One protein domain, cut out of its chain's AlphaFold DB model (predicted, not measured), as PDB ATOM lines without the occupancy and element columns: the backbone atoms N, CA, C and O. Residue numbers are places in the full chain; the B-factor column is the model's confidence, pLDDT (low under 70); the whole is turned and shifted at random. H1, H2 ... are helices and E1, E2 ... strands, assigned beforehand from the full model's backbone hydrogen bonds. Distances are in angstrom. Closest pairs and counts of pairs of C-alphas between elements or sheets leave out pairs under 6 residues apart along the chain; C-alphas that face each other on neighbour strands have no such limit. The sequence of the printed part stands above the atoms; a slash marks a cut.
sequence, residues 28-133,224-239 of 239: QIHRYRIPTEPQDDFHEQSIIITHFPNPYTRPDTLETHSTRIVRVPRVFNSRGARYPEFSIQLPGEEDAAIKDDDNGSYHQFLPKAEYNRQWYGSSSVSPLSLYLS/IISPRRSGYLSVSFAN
ATOM      1  N   GLN A  28     -33.226  30.038  -6.102       95.06
ATOM      2  CA  GLN A  28     -31.845  30.448  -5.889       95.06
ATOM      3  C   GLN A  28     -30.901  29.247  -5.837       95.06
ATOM      4  O   GLN A  28     -31.242  28.199  -5.282       95.06
ATOM      5  N   ILE A  29     -29.694  29.422  -6.373       95.12
ATOM      6  CA  ILE A  29     -28.616  28.433  -6.318       95.12
ATOM      7  C   ILE A  29     -27.312  29.124  -5.914       95.12
ATOM      8  O   ILE A  29     -26.958  30.164  -6.458       95.12
ATOM      9  N   HIS A  30     -26.576  28.516  -4.981       94.88
ATOM     10  CA  HIS A  30     -25.257  28.989  -4.532       94.88
ATOM     11  C   HIS A  30     -24.086  28.273  -5.210       94.88
ATOM     12  O   HIS A  30     -22.961  28.751  -5.156       94.88
ATOM     13  N   ARG A  31     -24.333  27.113  -5.827       94.69
ATOM     14  CA  ARG A  31     -23.298  26.327  -6.500       94.69
ATOM     15  C   ARG A  31     -23.369  26.520  -8.007       94.69
ATOM     16  O   ARG A  31     -24.298  26.016  -8.639       94.69
ATOM     17  N   TYR A  32     -22.401  27.223  -8.569       93.81
ATOM     18  CA  TYR A  32     -22.355  27.564  -9.988       93.81
ATOM     19  C   TYR A  32     -20.916  27.846 -10.422       93.81
ATOM     20  O   TYR A  32     -19.997  27.774  -9.613       93.81
ATOM     21  N   ARG A  33     -20.713  28.129 -11.710       93.56
ATOM     22  CA  ARG A  33     -19.413  28.496 -12.272       93.56
ATOM     23  C   ARG A  33     -19.405  29.953 -12.703       93.56
ATOM     24  O   ARG A  33     -20.202  30.357 -13.547       93.56
ATOM     25  N   ILE A  34     -18.473  30.736 -12.179       92.12
ATOM     26  CA  ILE A  34     -18.202  32.094 -12.663       92.12
ATOM     27  C   ILE A  34     -17.274  32.001 -13.890       92.12
ATOM     28  O   ILE A  34     -16.381  31.158 -13.893       92.12
ATOM     29  N   PRO A  35     -17.416  32.848 -14.932       87.81
ATOM     30  CA  PRO A  35     -16.537  32.827 -16.112       87.81
ATOM     31  C   PRO A  35     -15.032  32.873 -15.815       87.81
ATOM     32  O   PRO A  35     -14.228  32.376 -16.600       87.81
ATOM     33  N   THR A  36     -14.649  33.517 -14.713       88.44
ATOM     34  CA  THR A  36     -13.256  33.659 -14.275       88.44
ATOM     35  C   THR A  36     -12.702  32.395 -13.623       88.44
ATOM     36  O   THR A  36     -11.490  32.296 -13.444       88.44
ATOM     37  N   GLU A  37     -13.560  31.437 -13.270       88.94
ATOM     38  CA  GLU A  37     -13.204  30.241 -12.516       88.94
ATOM     39  C   GLU A  37     -13.363  28.967 -13.365       88.94
ATOM     40  O   GLU A  37     -14.311  28.829 -14.141       88.94
ATOM     41  N   PRO A  38     -12.434  28.002 -13.245       82.19
ATOM     42  CA  PRO A  38     -12.425  26.820 -14.103       82.19
ATOM     43  C   PRO A  38     -13.466  25.756 -13.715       82.19
ATOM     44  O   PRO A  38     -13.785  24.900 -14.544       82.19
ATOM     45  N   GLN A  39     -13.981  25.770 -12.483       87.81
ATOM     46  CA  GLN A  39     -14.851  24.723 -11.944       87.81
ATOM     47  C   GLN A  39     -16.013  25.315 -11.140       87.81
ATOM     48  O   GLN A  39     -15.888  26.389 -10.571       87.81
ATOM     49  N   ASP A  40     -17.126  24.584 -11.096       87.94
ATOM     50  CA  ASP A  40     -18.285  24.891 -10.260       87.94
ATOM     51  C   ASP A  40     -17.920  24.825  -8.765       87.94
ATOM     52  O   ASP A  40     -17.591  23.744  -8.253       87.94
ATOM     53  N   ASP A  41     -18.067  25.945  -8.058       91.56
ATOM     54  CA  ASP A  41     -17.829  26.055  -6.616       91.56
ATOM     55  C   ASP A  41     -19.040  26.670  -5.891       91.56
ATOM     56  O   ASP A  41     -20.062  27.007  -6.497       91.56
ATOM     57  N   PHE A  42     -18.986  26.707  -4.562       93.12
ATOM     58  CA  PHE A  42     -19.981  27.349  -3.717       93.12
ATOM     59  C   PHE A  42     -19.659  28.835  -3.537       93.12
ATOM     60  O   PHE A  42     -18.579  29.197  -3.074       93.12
ATOM     61  N   HIS A  43     -20.643  29.687  -3.808       91.19
ATOM     62  CA  HIS A  43     -20.537  31.134  -3.674       91.19
ATOM     63  C   HIS A  43     -21.532  31.674  -2.642       91.19
ATOM     64  O   HIS A  43     -22.661  31.193  -2.510       91.19
ATOM     65  N   GLU A  44     -21.117  32.714  -1.917       90.44
ATOM     66  CA  GLU A  44     -21.963  33.395  -0.933       90.44
ATOM     67  C   GLU A  44     -23.177  34.055  -1.603       90.44
ATOM     68  O   GLU A  44     -24.312  33.870  -1.164       90.44
ATOM     69  N   GLN A  45     -22.955  34.748  -2.722       89.81
ATOM     70  CA  GLN A  45     -24.027  35.315  -3.533       89.81
ATOM     71  C   GLN A  45     -24.710  34.218  -4.355       89.81
ATOM     72  O   GLN A  45     -24.043  33.485  -5.084       89.81
ATOM     73  N   SER A  46     -26.038  34.121  -4.275       92.75
ATOM     74  CA  SER A  46     -26.811  33.198  -5.104       92.75
ATOM     75  C   SER A  46     -27.088  33.769  -6.498       92.75
ATOM     76  O   SER A  46     -27.222  34.977  -6.693       92.75
ATOM     77  N   ILE A  47     -27.197  32.873  -7.477       94.00
ATOM     78  CA  ILE A  47     -27.815  33.167  -8.773       94.00
ATOM     79  C   ILE A  47     -29.280  32.759  -8.761       94.00
ATOM     80  O   ILE A  47     -29.687  31.878  -7.997       94.00
ATOM     81  N   ILE A  48     -30.061  33.365  -9.650       94.88
ATOM     82  CA  ILE A  48     -31.494  33.116  -9.768       94.88
ATOM     83  C   ILE A  48     -31.779  32.384 -11.070       94.88
ATOM     84  O   ILE A  48     -31.485  32.848 -12.174       94.88
ATOM     85  N   ILE A  49     -32.383  31.209 -10.933       95.94
ATOM     86  CA  ILE A  49     -32.784  30.376 -12.058       95.94
ATOM     87  C   ILE A  49     -34.168  30.821 -12.525       95.94
ATOM     88  O   ILE A  49     -35.184  30.479 -11.922       95.94
ATOM     89  N   THR A  50     -34.195  31.586 -13.615       95.12
ATOM     90  CA  THR A  50     -35.414  32.201 -14.177       95.12
ATOM     91  C   THR A  50     -35.980  31.458 -15.392       95.12
ATOM     92  O   THR A  50     -37.134  31.662 -15.774       95.12
ATOM     93  N   HIS A  51     -35.191  30.585 -16.019       95.31
ATOM     94  CA  HIS A  51     -35.570  29.855 -17.227       95.31
ATOM     95  C   HIS A  51     -35.101  28.398 -17.183       95.31
ATOM     96  O   HIS A  51     -34.163  28.045 -16.473       95.31
ATOM     97  N   PHE A  52     -35.778  27.545 -17.952       94.19
ATOM     98  CA  PHE A  52     -35.665  26.089 -17.852       94.19
ATOM     99  C   PHE A  52     -35.489  25.431 -19.223       94.19
ATOM    100  O   PHE A  52     -35.855  26.024 -20.243       94.19
ATOM    101  N   PRO A  53     -34.981  24.185 -19.279       93.06
ATOM    102  CA  PRO A  53     -35.030  23.375 -20.492       93.06
ATOM    103  C   PRO A  53     -36.456  23.277 -21.039       93.06
ATOM    104  O   PRO A  53     -37.407  23.178 -20.263       93.06
ATOM    105  N   ASN A  54     -36.608  23.297 -22.362       92.25
ATOM    106  CA  ASN A  54     -37.910  23.207 -23.013       92.25
ATOM    107  C   ASN A  54     -38.414  21.747 -23.031       92.25
ATOM    108  O   ASN A  54     -37.860  20.935 -23.767       92.25
ATOM    109  N   PRO A  55     -39.467  21.380 -22.271       91.06
ATOM    110  CA  PRO A  55     -39.995  20.017 -22.267       91.06
ATOM    111  C   PRO A  55     -40.991  19.766 -23.413       91.06
ATOM    112  O   PRO A  55     -41.525  18.667 -23.540       91.06
ATOM    113  N   TYR A  56     -41.312  20.792 -24.210       90.25
ATOM    114  CA  TYR A  56     -42.329  20.730 -25.262       90.25
ATOM    115  C   TYR A  56     -41.740  20.437 -26.645       90.25
ATOM    116  O   TYR A  56     -42.476  20.346 -27.634       90.25
ATOM    117  N   THR A  57     -40.433  20.260 -26.733       89.19
ATOM    118  CA  THR A  57     -39.741  19.760 -27.916       89.19
ATOM    119  C   THR A  57     -39.537  18.253 -27.788       89.19
ATOM    120  O   THR A  57     -39.644  17.667 -26.710       89.19
ATOM    121  N   ARG A  58     -39.311  17.584 -28.918       86.88
ATOM    122  CA  ARG A  58     -39.002  16.153 -28.907       86.88
ATOM    123  C   ARG A  58     -37.618  15.944 -28.259       86.88
ATOM    124  O   ARG A  58     -36.709  16.709 -28.577       86.88
ATOM    125  N   PRO A  59     -37.431  14.926 -27.397       83.62
ATOM    126  CA  PRO A  59     -36.113  14.608 -26.847       83.62
ATOM    127  C   PRO A  59     -35.060  14.464 -27.955       83.62
ATOM    128  O   PRO A  59     -35.381  14.005 -29.053       83.62
ATOM    129  N   ASP A  60     -33.830  14.893 -27.665       83.19
ATOM    130  CA  ASP A  60     -32.650  14.781 -28.540       83.19
ATOM    131  C   ASP A  60     -32.691  15.583 -29.855       83.19
ATOM    132  O   ASP A  60     -31.846  15.401 -30.731       83.19
ATOM    133  N   THR A  61     -33.646  16.503 -30.019       87.88
ATOM    134  CA  THR A  61     -33.615  17.457 -31.137       87.88
ATOM    135  C   THR A  61     -32.754  18.678 -30.818       87.88
ATOM    136  O   THR A  61     -32.622  19.092 -29.664       87.88
ATOM    137  N   LEU A  62     -32.217  19.319 -31.864       85.75
ATOM    138  CA  LEU A  62     -31.480  20.581 -31.736       85.75
ATOM    139  C   LEU A  62     -32.315  21.659 -31.027       85.75
ATOM    140  O   LEU A  62     -31.779  22.424 -30.228       85.75
ATOM    141  N   GLU A  63     -33.629  21.687 -31.262       83.81
ATOM    142  CA  GLU A  63     -34.567  22.604 -30.603       83.81
ATOM    143  C   GLU A  63     -34.567  22.447 -29.077       83.81
ATOM    144  O   GLU A  63     -34.620  23.437 -28.355       83.81
ATOM    145  N   THR A  64     -34.444  21.223 -28.558       85.06
ATOM    146  CA  THR A  64     -34.408  20.967 -27.107       85.06
ATOM    147  C   THR A  64     -33.178  21.587 -26.443       85.06
ATOM    148  O   THR A  64     -33.240  22.081 -25.315       85.06
ATOM    149  N   HIS A  65     -32.047  21.604 -27.149       85.06
ATOM    150  CA  HIS A  65     -30.803  22.175 -26.634       85.06
ATOM    151  C   HIS A  65     -30.682  23.680 -26.889       85.06
ATOM    152  O   HIS A  65     -30.105  24.375 -26.056       85.06
ATOM    153  N   SER A  66     -31.250  24.171 -27.991       89.06
ATOM    154  CA  SER A  66     -31.193  25.579 -28.410       89.06
ATOM    155  C   SER A  66     -32.342  26.436 -27.888       89.06
ATOM    156  O   SER A  66     -32.306  27.646 -28.063       89.06
ATOM    157  N   THR A  67     -33.360  25.855 -27.246       92.69
ATOM    158  CA  THR A  67     -34.474  26.627 -26.684       92.69
ATOM    159  C   THR A  67     -34.590  26.469 -25.178       92.69
ATOM    160  O   THR A  67     -34.264  25.437 -24.577       92.69
ATOM    161  N   ARG A  68     -35.081  27.531 -24.551       93.69
ATOM    162  CA  ARG A  68     -35.383  27.593 -23.125       93.69
ATOM    163  C   ARG A  68     -36.781  28.143 -22.932       93.69
ATOM    164  O   ARG A  68     -37.332  28.764 -23.835       93.69
ATOM    165  N   ILE A  69     -37.369  27.866 -21.776       95.00
ATOM    166  CA  ILE A  69     -38.704  28.342 -21.423       95.00
ATOM    167  C   ILE A  69     -38.658  29.215 -20.176       95.00
ATOM    168  O   ILE A  69     -37.991  28.884 -19.198       95.00
ATOM    169  N   VAL A  70     -39.434  30.290 -20.199       95.38
ATOM    170  CA  VAL A  70     -39.834  31.055 -19.020       95.38
ATOM    171  C   VAL A  70     -41.297  30.734 -18.751       95.38
ATOM    172  O   VAL A  70     -42.125  30.744 -19.666       95.38
ATOM    173  N   ARG A  71     -41.626  30.402 -17.505       94.94
ATOM    174  CA  ARG A  71     -43.007  30.138 -17.090       94.94
ATOM    175  C   ARG A  71     -43.573  31.401 -16.465       94.94
ATOM    176  O   ARG A  71     -42.994  31.919 -15.517       94.94
ATOM    177  N   VAL A  72     -44.694  31.874 -16.994       95.06
ATOM    178  CA  VAL A  72     -45.390  33.040 -16.456       95.06
ATOM    179  C   VAL A  72     -46.253  32.576 -15.279       95.06
ATOM    180  O   VAL A  72     -47.100  31.691 -15.463       95.06
ATOM    181  N   PRO A  73     -46.051  33.127 -14.071       93.12
ATOM    182  CA  PRO A  73     -46.769  32.681 -12.890       93.12
ATOM    183  C   PRO A  73     -48.257  33.032 -12.982       93.12
ATOM    184  O   PRO A  73     -48.664  34.028 -13.586       93.12
ATOM    185  N   ARG A  74     -49.093  32.198 -12.363       91.31
ATOM    186  CA  ARG A  74     -50.525  32.454 -12.222       91.31
ATOM    187  C   ARG A  74     -50.783  33.452 -11.104       91.31
ATOM    188  O   ARG A  74     -50.142  33.401 -10.057       91.31
ATOM    189  N   VAL A  75     -51.779  34.301 -11.313       89.88
ATOM    190  CA  VAL A  75     -52.288  35.242 -10.312       89.88
ATOM    191  C   VAL A  75     -53.728  34.877  -9.961       89.88
ATOM    192  O   VAL A  75     -54.449  34.297 -10.770       89.88
ATOM    193  N   PHE A  76     -54.142  35.184  -8.732       84.81
ATOM    194  CA  PHE A  76     -55.460  34.797  -8.206       84.81
ATOM    195  C   PHE A  76     -56.288  35.995  -7.713       84.81
ATOM    196  O   PHE A  76     -57.330  35.805  -7.083       84.81
ATOM    197  N   ASN A  77     -55.842  37.218  -8.019       73.50
ATOM    198  CA  ASN A  77     -56.342  38.473  -7.446       73.50
ATOM    199  C   ASN A  77     -57.837  38.710  -7.697       73.50
ATOM    200  O   ASN A  77     -58.535  39.228  -6.831       73.50
ATOM    201  N   SER A  78     -58.338  38.343  -8.877       64.31
ATOM    202  CA  SER A  78     -59.645  38.800  -9.347       64.31
ATOM    203  C   SER A  78     -60.808  37.941  -8.839       64.31
ATOM    204  O   SER A  78     -61.845  38.473  -8.443       64.31
ATOM    205  N   ARG A  79     -60.693  36.603  -8.919       63.53
ATOM    206  CA  ARG A  79     -61.812  35.655  -8.679       63.53
ATOM    207  C   ARG A  79     -61.373  34.251  -8.211       63.53
ATOM    208  O   ARG A  79     -62.132  33.291  -8.372       63.53
ATOM    209  N   GLY A  80     -60.169  34.104  -7.648       66.94
ATOM    210  CA  GLY A  80     -59.645  32.808  -7.195       66.94
ATOM    211  C   GLY A  80     -59.378  31.815  -8.338       66.94
ATOM    212  O   GLY A  80     -59.049  32.204  -9.452       66.94
ATOM    213  N   ALA A  81     -59.516  30.509  -8.080       71.62
ATOM    214  CA  ALA A  81     -59.083  29.436  -8.990       71.62
ATOM    215  C   ALA A  81     -60.063  29.081 -10.135       71.62
ATOM    216  O   ALA A  81     -59.912  28.030 -10.757       71.62
ATOM    217  N   ARG A  82     -61.078  29.914 -10.419       78.75
ATOM    218  CA  ARG A  82     -62.159  29.577 -11.373       78.75
ATOM    219  C   ARG A  82     -61.665  29.399 -12.816       78.75
ATOM    220  O   ARG A  82     -62.190  28.552 -13.529       78.75
ATOM    221  N   TYR A  83     -60.682  30.187 -13.243       85.12
ATOM    222  CA  TYR A  83     -60.039  30.076 -14.555       85.12
ATOM    223  C   TYR A  83     -58.550  30.446 -14.452       85.12
ATOM    224  O   TYR A  83     -58.138  31.043 -13.451       85.12
ATOM    225  N   PRO A  84     -57.703  30.053 -15.423       88.12
ATOM    226  CA  PRO A  84     -56.304  30.449 -15.419       88.12
ATOM    227  C   PRO A  84     -56.153  31.925 -15.790       88.12
ATOM    228  O   PRO A  84     -56.558  32.347 -16.873       88.12
ATOM    229  N   GLU A  85     -55.552  32.677 -14.873       91.12
ATOM    230  CA  GLU A  85     -55.125  34.065 -15.023       91.12
ATOM    231  C   GLU A  85     -53.621  34.124 -14.718       91.12
ATOM    232  O   GLU A  85     -53.150  33.487 -13.769       91.12
ATOM    233  N   PHE A  86     -52.864  34.835 -15.547       93.12
ATOM    234  CA  PHE A  86     -51.405  34.929 -15.491       93.12
ATOM    235  C   PHE A  86     -50.951  36.352 -15.176       93.12
ATOM    236  O   PHE A  86     -51.663  37.314 -15.479       93.12
ATOM    237  N   SER A  87     -49.769  36.482 -14.569       93.44
ATOM    238  CA  SER A  87     -49.158  37.782 -14.294       93.44
ATOM    239  C   SER A  87     -48.924  38.546 -15.590       93.44
ATOM    240  O   SER A  87     -48.328  38.023 -16.528       93.44
ATOM    241  N   ILE A  88     -49.398  39.789 -15.627       94.06
ATOM    242  CA  ILE A  88     -49.191  40.703 -16.754       94.06
ATOM    243  C   ILE A  88     -47.837  41.418 -16.694       94.06
ATOM    244  O   ILE A  88     -47.485  42.098 -17.651       94.06
ATOM    245  N   GLN A  89     -47.133  41.312 -15.565       92.88
ATOM    246  CA  GLN A  89     -45.802  41.882 -15.376       92.88
ATOM    247  C   GLN A  89     -44.771  40.958 -16.012       92.88
ATOM    248  O   GLN A  89     -44.860  39.734 -15.859       92.88
ATOM    249  N   LEU A  90     -43.804  41.540 -16.717       93.00
ATOM    250  CA  LEU A  90     -42.684  40.786 -17.256       93.00
ATOM    251  C   LEU A  90     -41.915  40.102 -16.104       93.00
ATOM    252  O   LEU A  90     -41.666  40.754 -15.090       93.00
ATOM    253  N   PRO A  91     -41.517  38.819 -16.232       92.75
ATOM    254  CA  PRO A  91     -40.822  38.126 -15.151       92.75
ATOM    255  C   PRO A  91     -39.523  38.836 -14.746       92.75
ATOM    256  O   PRO A  91     -38.611  38.983 -15.573       92.75
ATOM    257  N   GLY A  92     -39.475  39.258 -13.482       89.88
ATOM    258  CA  GLY A  92     -38.457  40.110 -12.866       89.88
ATOM    259  C   GLY A  92     -38.934  41.507 -12.464       89.88
ATOM    260  O   GLY A  92     -38.239  42.183 -11.709       89.88
ATOM    261  N   GLU A  93     -40.096  41.951 -12.945       90.38
ATOM    262  CA  GLU A  93     -40.687  43.251 -12.596       90.38
ATOM    263  C   GLU A  93     -41.758  43.155 -11.496       90.38
ATOM    264  O   GLU A  93     -42.412  44.149 -11.176       90.38
ATOM    265  N   GLU A  94     -41.947  41.976 -10.898       90.44
ATOM    266  CA  GLU A  94     -42.895  41.779  -9.805       90.44
ATOM    267  C   GLU A  94     -42.525  42.563  -8.532       90.44
ATOM    268  O   GLU A  94     -41.361  42.868  -8.266       90.44
ATOM    269  N   ASP A  95     -43.527  42.846  -7.690       88.81
ATOM    270  CA  ASP A  95     -43.351  43.625  -6.454       88.81
ATOM    271  C   ASP A  95     -42.309  43.008  -5.497       88.81
ATOM    272  O   ASP A  95     -41.589  43.739  -4.818       88.81
ATOM    273  N   ALA A  96     -42.227  41.672  -5.438       89.94
ATOM    274  CA  ALA A  96     -41.258  40.933  -4.624       89.94
ATOM    275  C   ALA A  96     -40.096  40.333  -5.436       89.94
ATOM    276  O   ALA A  96     -39.411  39.440  -4.935       89.94
ATOM    277  N   ALA A  97     -39.896  40.763  -6.685       91.00
ATOM    278  CA  ALA A  97     -38.779  40.300  -7.497       91.00
ATOM    279  C   ALA A  97     -37.441  40.721  -6.872       91.00
ATOM    280  O   ALA A  97     -37.299  41.829  -6.346       91.00
ATOM    281  N   ILE A  98     -36.439  39.846  -6.955       90.12
ATOM    282  CA  ILE A  98     -35.094  40.142  -6.468       90.12
ATOM    283  C   ILE A  98     -34.404  41.025  -7.503       90.12
ATOM    284  O   ILE A  98     -34.182  40.623  -8.650       90.12
ATOM    285  N   LYS A  99     -34.084  42.247  -7.088       87.31
ATOM    286  CA  LYS A  99     -33.436  43.258  -7.922       87.31
ATOM    287  C   LYS A  99     -31.946  43.276  -7.610       87.31
ATOM    288  O   LYS A  99     -31.550  43.113  -6.463       87.31
ATOM    289  N   ASP A 100     -31.134  43.427  -8.650       80.25
ATOM    290  CA  ASP A 100     -29.689  43.574  -8.500       80.25
ATOM    291  C   ASP A 100     -29.396  45.034  -8.151       80.25
ATOM    292  O   ASP A 100     -29.754  45.918  -8.926       80.25
ATOM    293  N   ASP A 101     -28.772  45.301  -7.005       67.69
ATOM    294  CA  ASP A 101     -28.513  46.673  -6.537       67.69
ATOM    295  C   ASP A 101     -27.468  47.423  -7.394       67.69
ATOM    296  O   ASP A 101     -27.368  48.647  -7.323       67.69
ATOM    297  N   ASP A 102     -26.721  46.705  -8.238       60.31
ATOM    298  CA  ASP A 102     -25.386  47.127  -8.671       60.31
ATOM    299  C   ASP A 102     -25.268  47.853 -10.018       60.31
ATOM    300  O   ASP A 102     -24.172  48.265 -10.378       60.31
ATOM    301  N   ASN A 103     -26.334  48.064 -10.786       52.66
ATOM    302  CA  ASN A 103     -26.281  48.923 -11.976       52.66
ATOM    303  C   ASN A 103     -27.704  49.266 -12.401       52.66
ATOM    304  O   ASN A 103     -28.509  48.360 -12.578       52.66
ATOM    305  N   GLY A 104     -28.006  50.551 -12.617       54.28
ATOM    306  CA  GLY A 104     -29.348  51.106 -12.877       54.28
ATOM    307  C   GLY A 104     -30.120  50.596 -14.111       54.28
ATOM    308  O   GLY A 104     -31.052  51.258 -14.560       54.28
ATOM    309  N   SER A 105     -29.772  49.430 -14.652       57.38
ATOM    310  CA  SER A 105     -30.478  48.685 -15.692       57.38
ATOM    311  C   SER A 105     -31.327  47.560 -15.083       57.38
ATOM    312  O   SER A 105     -31.197  46.400 -15.464       57.38
ATOM    313  N   TYR A 106     -32.234  47.899 -14.159       65.94
ATOM    314  CA  TYR A 106     -33.138  46.944 -13.491       65.94
ATOM    315  C   TYR A 106     -34.086  46.184 -14.441       65.94
ATOM    316  O   TYR A 106     -34.771  45.261 -14.014       65.94
ATOM    317  N   HIS A 107     -34.132  46.571 -15.718       73.62
ATOM    318  CA  HIS A 107     -35.091  46.075 -16.704       73.62
ATOM    319  C   HIS A 107     -34.509  45.062 -17.698       73.62
ATOM    320  O   HIS A 107     -35.255  44.527 -18.514       73.62
ATOM    321  N   GLN A 108     -33.197  44.800 -17.675       85.88
ATOM    322  CA  GLN A 108     -32.557  43.921 -18.657       85.88
ATOM    323  C   GLN A 108     -31.814  42.762 -17.996       85.88
ATOM    324  O   GLN A 108     -31.135  42.923 -16.985       85.88
ATOM    325  N   PHE A 109     -31.925  41.580 -18.602       90.56
ATOM    326  CA  PHE A 109     -31.189  40.401 -18.169       90.56
ATOM    327  C   PHE A 109     -29.675  40.573 -18.346       90.56
ATOM    328  O   PHE A 109     -29.196  40.818 -19.456       90.56
ATOM    329  N   LEU A 110     -28.930  40.382 -17.255       90.00
ATOM    330  CA  LEU A 110     -27.470  40.415 -17.229       90.00
ATOM    331  C   LEU A 110     -26.927  39.038 -16.811       90.00
ATOM    332  O   LEU A 110     -27.085  38.649 -15.650       90.00
ATOM    333  N   PRO A 111     -26.294  38.280 -17.727       91.19
ATOM    334  CA  PRO A 111     -25.694  36.997 -17.385       91.19
ATOM    335  C   PRO A 111     -24.449  37.213 -16.513       91.19
ATOM    336  O   PRO A 111     -23.534  37.937 -16.906       91.19
ATOM    337  N   LYS A 112     -24.404  36.580 -15.335       91.12
ATOM    338  CA  LYS A 112     -23.273  36.655 -14.390       91.12
ATOM    339  C   LYS A 112     -22.546  35.327 -14.226       91.12
ATOM    340  O   LYS A 112     -21.321  35.312 -14.159       91.12
ATOM    341  N   ALA A 113     -23.283  34.220 -14.172       92.75
ATOM    342  CA  ALA A 113     -22.688  32.913 -13.944       92.75
ATOM    343  C   ALA A 113     -23.349  31.813 -14.766       92.75
ATOM    344  O   ALA A 113     -24.461  31.963 -15.275       92.75
ATOM    345  N   GLU A 114     -22.646  30.697 -14.877       94.19
ATOM    346  CA  GLU A 114     -23.080  29.521 -15.601       94.19
ATOM    347  C   GLU A 114     -23.486  28.407 -14.637       94.19
ATOM    348  O   GLU A 114     -22.763  28.051 -13.708       94.19
ATOM    349  N   TYR A 115     -24.647  27.813 -14.888       93.31
ATOM    350  CA  TYR A 115     -25.130  26.632 -14.191       93.31
ATOM    351  C   TYR A 115     -25.734  25.669 -15.213       93.31
ATOM    352  O   TYR A 115     -26.503  26.073 -16.083       93.31
ATOM    353  N   ASN A 116     -25.369  24.385 -15.168       89.38
ATOM    354  CA  ASN A 116     -25.830  23.386 -16.144       89.38
ATOM    355  C   ASN A 116     -25.662  23.817 -17.620       89.38
ATOM    356  O   ASN A 116     -26.525  23.525 -18.448       89.38
ATOM    357  N   ARG A 117     -24.543  24.480 -17.952       87.69
ATOM    358  CA  ARG A 117     -24.222  25.012 -19.296       87.69
ATOM    359  C   ARG A 117     -25.090  26.179 -19.774       87.69
ATOM    360  O   ARG A 117     -25.111  26.482 -20.968       87.69
ATOM    361  N   GLN A 118     -25.794  26.837 -18.856       90.81
ATOM    362  CA  GLN A 118     -26.662  27.975 -19.135       90.81
ATOM    363  C   GLN A 118     -26.311  29.181 -18.280       90.81
ATOM    364  O   GLN A 118     -25.893  29.037 -17.136       90.81
ATOM    365  N   TRP A 119     -26.519  30.360 -18.854       92.75
ATOM    366  CA  TRP A 119     -26.198  31.635 -18.235       92.75
ATOM    367  C   TRP A 119     -27.364  32.154 -17.406       92.75
ATOM    368  O   TRP A 119     -28.471  32.271 -17.919       92.75
ATOM    369  N   TYR A 120     -27.100  32.528 -16.158       94.56
ATOM    370  CA  TYR A 120     -28.073  33.101 -15.230       94.56
ATOM    371  C   TYR A 120     -27.546  34.398 -14.614       94.56
ATOM    372  O   TYR A 120     -26.338  34.651 -14.593       94.56
ATOM    373  N   GLY A 121     -28.469  35.226 -14.131       92.50
ATOM    374  CA  GLY A 121     -28.176  36.473 -13.427       92.50
ATOM    375  C   GLY A 121     -28.334  36.330 -11.912       92.50
ATOM    376  O   GLY A 121     -28.779  35.297 -11.412       92.50
ATOM    377  N   SER A 122     -27.988  37.390 -11.181       91.12
ATOM    378  CA  SER A 122     -28.273  37.522  -9.743       91.12
ATOM    379  C   SER A 122     -29.669  38.086  -9.452       91.12
ATOM    380  O   SER A 122     -30.075  38.106  -8.294       91.12
ATOM    381  N   SER A 123     -30.399  38.546 -10.475       92.56
ATOM    382  CA  SER A 123     -31.753  39.099 -10.365       92.56
ATOM    383  C   SER A 123     -32.821  38.167 -10.936       92.56
ATOM    384  O   SER A 123     -32.540  37.287 -11.751       92.56
ATOM    385  N   SER A 124     -34.070  38.403 -10.532       92.75
ATOM    386  CA  SER A 124     -35.265  37.714 -11.043       92.75
ATOM    387  C   SER A 124     -35.601  38.088 -12.494       92.75
ATOM    388  O   SER A 124     -36.515  37.521 -13.092       92.75
ATOM    389  N   VAL A 125     -34.868  39.036 -13.094       93.19
ATOM    390  CA  VAL A 125     -35.076  39.464 -14.483       93.19
ATOM    391  C   VAL A 125     -34.834  38.290 -15.417       93.19
ATOM    392  O   VAL A 125     -33.760  37.695 -15.447       93.19
ATOM    393  N   SER A 126     -35.852  37.936 -16.193       92.81
ATOM    394  CA  SER A 126     -35.745  36.835 -17.146       92.81
ATOM    395  C   SER A 126     -35.082  37.272 -18.462       92.81
ATOM    396  O   SER A 126     -35.226  38.431 -18.873       92.81
ATOM    397  N   PRO A 127     -34.445  36.343 -19.206       93.00
ATOM    398  CA  PRO A 127     -33.936  36.607 -20.557       93.00
ATOM    399  C   PRO A 127     -35.010  37.069 -21.549       93.00
ATOM    400  O   PRO A 127     -34.686  37.587 -22.612       93.00
ATOM    401  N   LEU A 128     -36.294  36.906 -21.210       92.50
ATOM    402  CA  LEU A 128     -37.410  37.353 -22.037       92.50
ATOM    403  C   LEU A 128     -37.413  38.875 -22.251       92.50
ATOM    404  O   LEU A 128     -37.849  39.332 -23.306       92.50
ATOM    405  N   SER A 129     -36.848  39.634 -21.303       92.50
ATOM    406  CA  SER A 129     -36.617  41.085 -21.409       92.50
ATOM    407  C   SER A 129     -35.765  41.499 -22.612       92.50
ATOM    408  O   SER A 129     -35.862  42.631 -23.075       92.50
ATOM    409  N   LEU A 130     -34.957  40.587 -23.164       92.12
ATOM    410  CA  LEU A 130     -34.156  40.841 -24.365       92.12
ATOM    411  C   LEU A 130     -34.989  40.813 -25.654       92.12
ATOM    412  O   LEU A 130     -34.555  41.339 -26.677       92.12
ATOM    413  N   TYR A 131     -36.166  40.187 -25.618       92.56
ATOM    414  CA  TYR A 131     -36.978  39.909 -26.803       92.56
ATOM    415  C   TYR A 131     -38.310  40.659 -26.830       92.56
ATOM    416  O   TYR A 131     -38.822  40.967 -27.911       92.56
ATOM    417  N   LEU A 132     -38.886  40.907 -25.651       93.00
ATOM    418  CA  LEU A 132     -40.187  41.539 -25.467       93.00
ATOM    419  C   LEU A 132     -40.055  42.740 -24.534       93.00
ATOM    420  O   LEU A 132     -39.410  42.658 -23.490       93.00
ATOM    421  N   SER A 133     -40.721  43.834 -24.895       92.81
ATOM    422  CA  SER A 133     -40.920  44.965 -23.980       92.81
ATOM    423  C   SER A 133     -42.016  44.658 -22.952       92.81
ATOM    424  O   SER A 133     -42.893  43.836 -23.225       92.81
ATOM    425  N   ILE A 224     -44.711  31.411 -27.763       95.12
ATOM    426  CA  ILE A 224     -45.637  31.011 -26.713       95.12
ATOM    427  C   ILE A 224     -46.048  29.557 -26.951       95.12
ATOM    428  O   ILE A 224     -46.485  29.174 -28.041       95.12
ATOM    429  N   ILE A 225     -45.903  28.730 -25.925       94.19
ATOM    430  CA  ILE A 225     -46.366  27.347 -25.949       94.19
ATOM    431  C   ILE A 225     -47.881  27.340 -25.761       94.19
ATOM    432  O   ILE A 225     -48.397  28.012 -24.871       94.19
ATOM    433  N   SER A 226     -48.569  26.552 -26.590       91.62
ATOM    434  CA  SER A 226     -50.017  26.318 -26.513       91.62
ATOM    435  C   SER A 226     -50.463  26.090 -25.059       91.62
ATOM    436  O   SER A 226     -50.061  25.077 -24.470       91.62
ATOM    437  N   PRO A 227     -51.296  26.981 -24.481       88.12
ATOM    438  CA  PRO A 227     -51.801  26.838 -23.119       88.12
ATOM    439  C   PRO A 227     -52.528  25.511 -22.894       88.12
ATOM    440  O   PRO A 227     -52.405  24.911 -21.824       88.12
ATOM    441  N   ARG A 228     -53.231  24.995 -23.915       86.56
ATOM    442  CA  ARG A 228     -53.864  23.670 -23.876       86.56
ATOM    443  C   ARG A 228     -52.854  22.533 -23.732       86.56
ATOM    444  O   ARG A 228     -53.173  21.519 -23.116       86.56
ATOM    445  N   ARG A 229     -51.652  22.677 -24.296       85.69
ATOM    446  CA  ARG A 229     -50.580  21.673 -24.220       85.69
ATOM    447  C   ARG A 229     -49.789  21.757 -22.916       85.69
ATOM    448  O   ARG A 229     -49.399  20.724 -22.378       85.69
ATOM    449  N   SER A 230     -49.504  22.962 -22.432       84.94
ATOM    450  CA  SER A 230     -48.659  23.187 -21.254       84.94
ATOM    451  C   SER A 230     -49.423  23.196 -19.935       84.94
ATOM    452  O   SER A 230     -48.801  22.963 -18.902       84.94
ATOM    453  N   GLY A 231     -50.726  23.499 -19.937       82.12
ATOM    454  CA  GLY A 231     -51.515  23.749 -18.720       82.12
ATOM    455  C   GLY A 231     -51.131  25.040 -17.975       82.12
ATOM    456  O   GLY A 231     -51.738  25.373 -16.959       82.12
ATOM    457  N   TYR A 232     -50.139  25.770 -18.489       86.62
ATOM    458  CA  TYR A 232     -49.564  27.011 -17.965       86.62
ATOM    459  C   TYR A 232     -49.202  27.930 -19.133       86.62
ATOM    460  O   TYR A 232     -49.028  27.457 -20.255       86.62
ATOM    461  N   LEU A 233     -49.016  29.223 -18.890       93.19
ATOM    462  CA  LEU A 233     -48.456  30.115 -19.897       93.19
ATOM    463  C   LEU A 233     -46.928  30.009 -19.864       93.19
ATOM    464  O   LEU A 233     -46.274  30.525 -18.961       93.19
ATOM    465  N   SER A 234     -46.369  29.301 -20.841       94.81
ATOM    466  CA  SER A 234     -44.923  29.128 -20.999       94.81
ATOM    467  C   SER A 234     -44.475  29.816 -22.279       94.81
ATOM    468  O   SER A 234     -45.047  29.576 -23.343       94.81
ATOM    469  N   VAL A 235     -43.431  30.632 -22.195       95.25
ATOM    470  CA  VAL A 235     -42.838  31.317 -23.345       95.25
ATOM    471  C   VAL A 235     -41.472  30.708 -23.612       95.25
ATOM    472  O   VAL A 235     -40.605  30.714 -22.744       95.25
ATOM    473  N   SER A 236     -41.299  30.138 -24.799       94.62
ATOM    474  CA  SER A 236     -40.014  29.636 -25.277       94.62
ATOM    475  C   SER A 236     -39.242  30.716 -26.023       94.62
ATOM    476  O   SER A 236     -39.842  31.528 -26.726       94.62
ATOM    477  N   PHE A 237     -37.923  30.714 -25.877       94.12
ATOM    478  CA  PHE A 237     -37.009  31.609 -26.577       94.12
ATOM    479  C   PHE A 237     -35.764  30.841 -27.038       94.12
ATOM    480  O   PHE A 237     -35.413  29.806 -26.456       94.12
ATOM    481  N   ALA A 238     -35.127  31.329 -28.100       89.88
ATOM    482  CA  ALA A 238     -33.846  30.826 -28.575       89.88
ATOM    483  C   ALA A 238     -32.725  31.244 -27.609       89.88
ATOM    484  O   ALA A 238     -32.668  32.394 -27.175       89.88
ATOM    485  N   ASN A 239     -31.879  30.291 -27.234       76.19
ATOM    486  CA  ASN A 239     -30.753  30.478 -26.321       76.19
ATOM    487  C   ASN A 239     -29.461  30.811 -27.064       76.19
ATOM    488  O   ASN A 239     -29.277  30.284 -28.183       76.19
TER     489      ASN A 239
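What this domain is: This is residues 28 to 133 and 224 to 239 of the 239 residues of the protein "Ras modification protein ERF4" of Cyberlindnera fabianii (UniProt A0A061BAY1). Little regular structure: loops join two small hairpins packed together, E1-E2 and E4-E5, to a separate strand pair, E3-E6; residues 78 to 83 stick out. The 122 printed residues, with three helices and six strands ordered E1 E2 H1 E3 E4 E5 H2 H3 E6, are mixed in class, under half in named elements, and compact: radius of gyration 15.7 A, spans 48 by 38 by 24 A. Each two-stranded sheet is antiparallel.

How they stand to each other: E1, residues 28 to 32, and E2, 41 to 49, form a hairpin, N 29 and O 47 being 2.9 A apart. E2 bends by 104 degrees at residue 44. H1 is residues 62 to 66, its O i to N i+4 pair within hydrogen-bond range. E3, residues 67 to 72, is antiparallel to E6, 233 to 238, with N 70 and O 235 2.8 A apart. E4, residues 113 to 115, and E5, 118 to 120, form a hairpin, N 115 and O 118 being 2.8 A apart. The closest C-alphas of E1 and E4, Tyr 32 and Tyr 115, are 5.1 A apart. H2, residues 127 to 130, and H3, 227 to 230, are too short for such a helix pair.

Where its parts are: C-alpha 28 begins E1 at (-31.845, 30.448, -5.889); C-alpha 238 ends E6 at (-33.846, 30.826, -28.575). E2 measures 16.5 A, E3 16.3 A and E6 17.0 A from first to last C-alpha.

The domain as a whole: The farthest C-alphas, Pro 38 and Arg 79, are 50.5 A apart. Residues 134 to 223 are not printed, a 15.0 A gap between C-alphas 133 and 224. The links E2 to H1 and E3 to E4 are long. Residues 78 to 80 and 101 to 106 have pLDDT under 70.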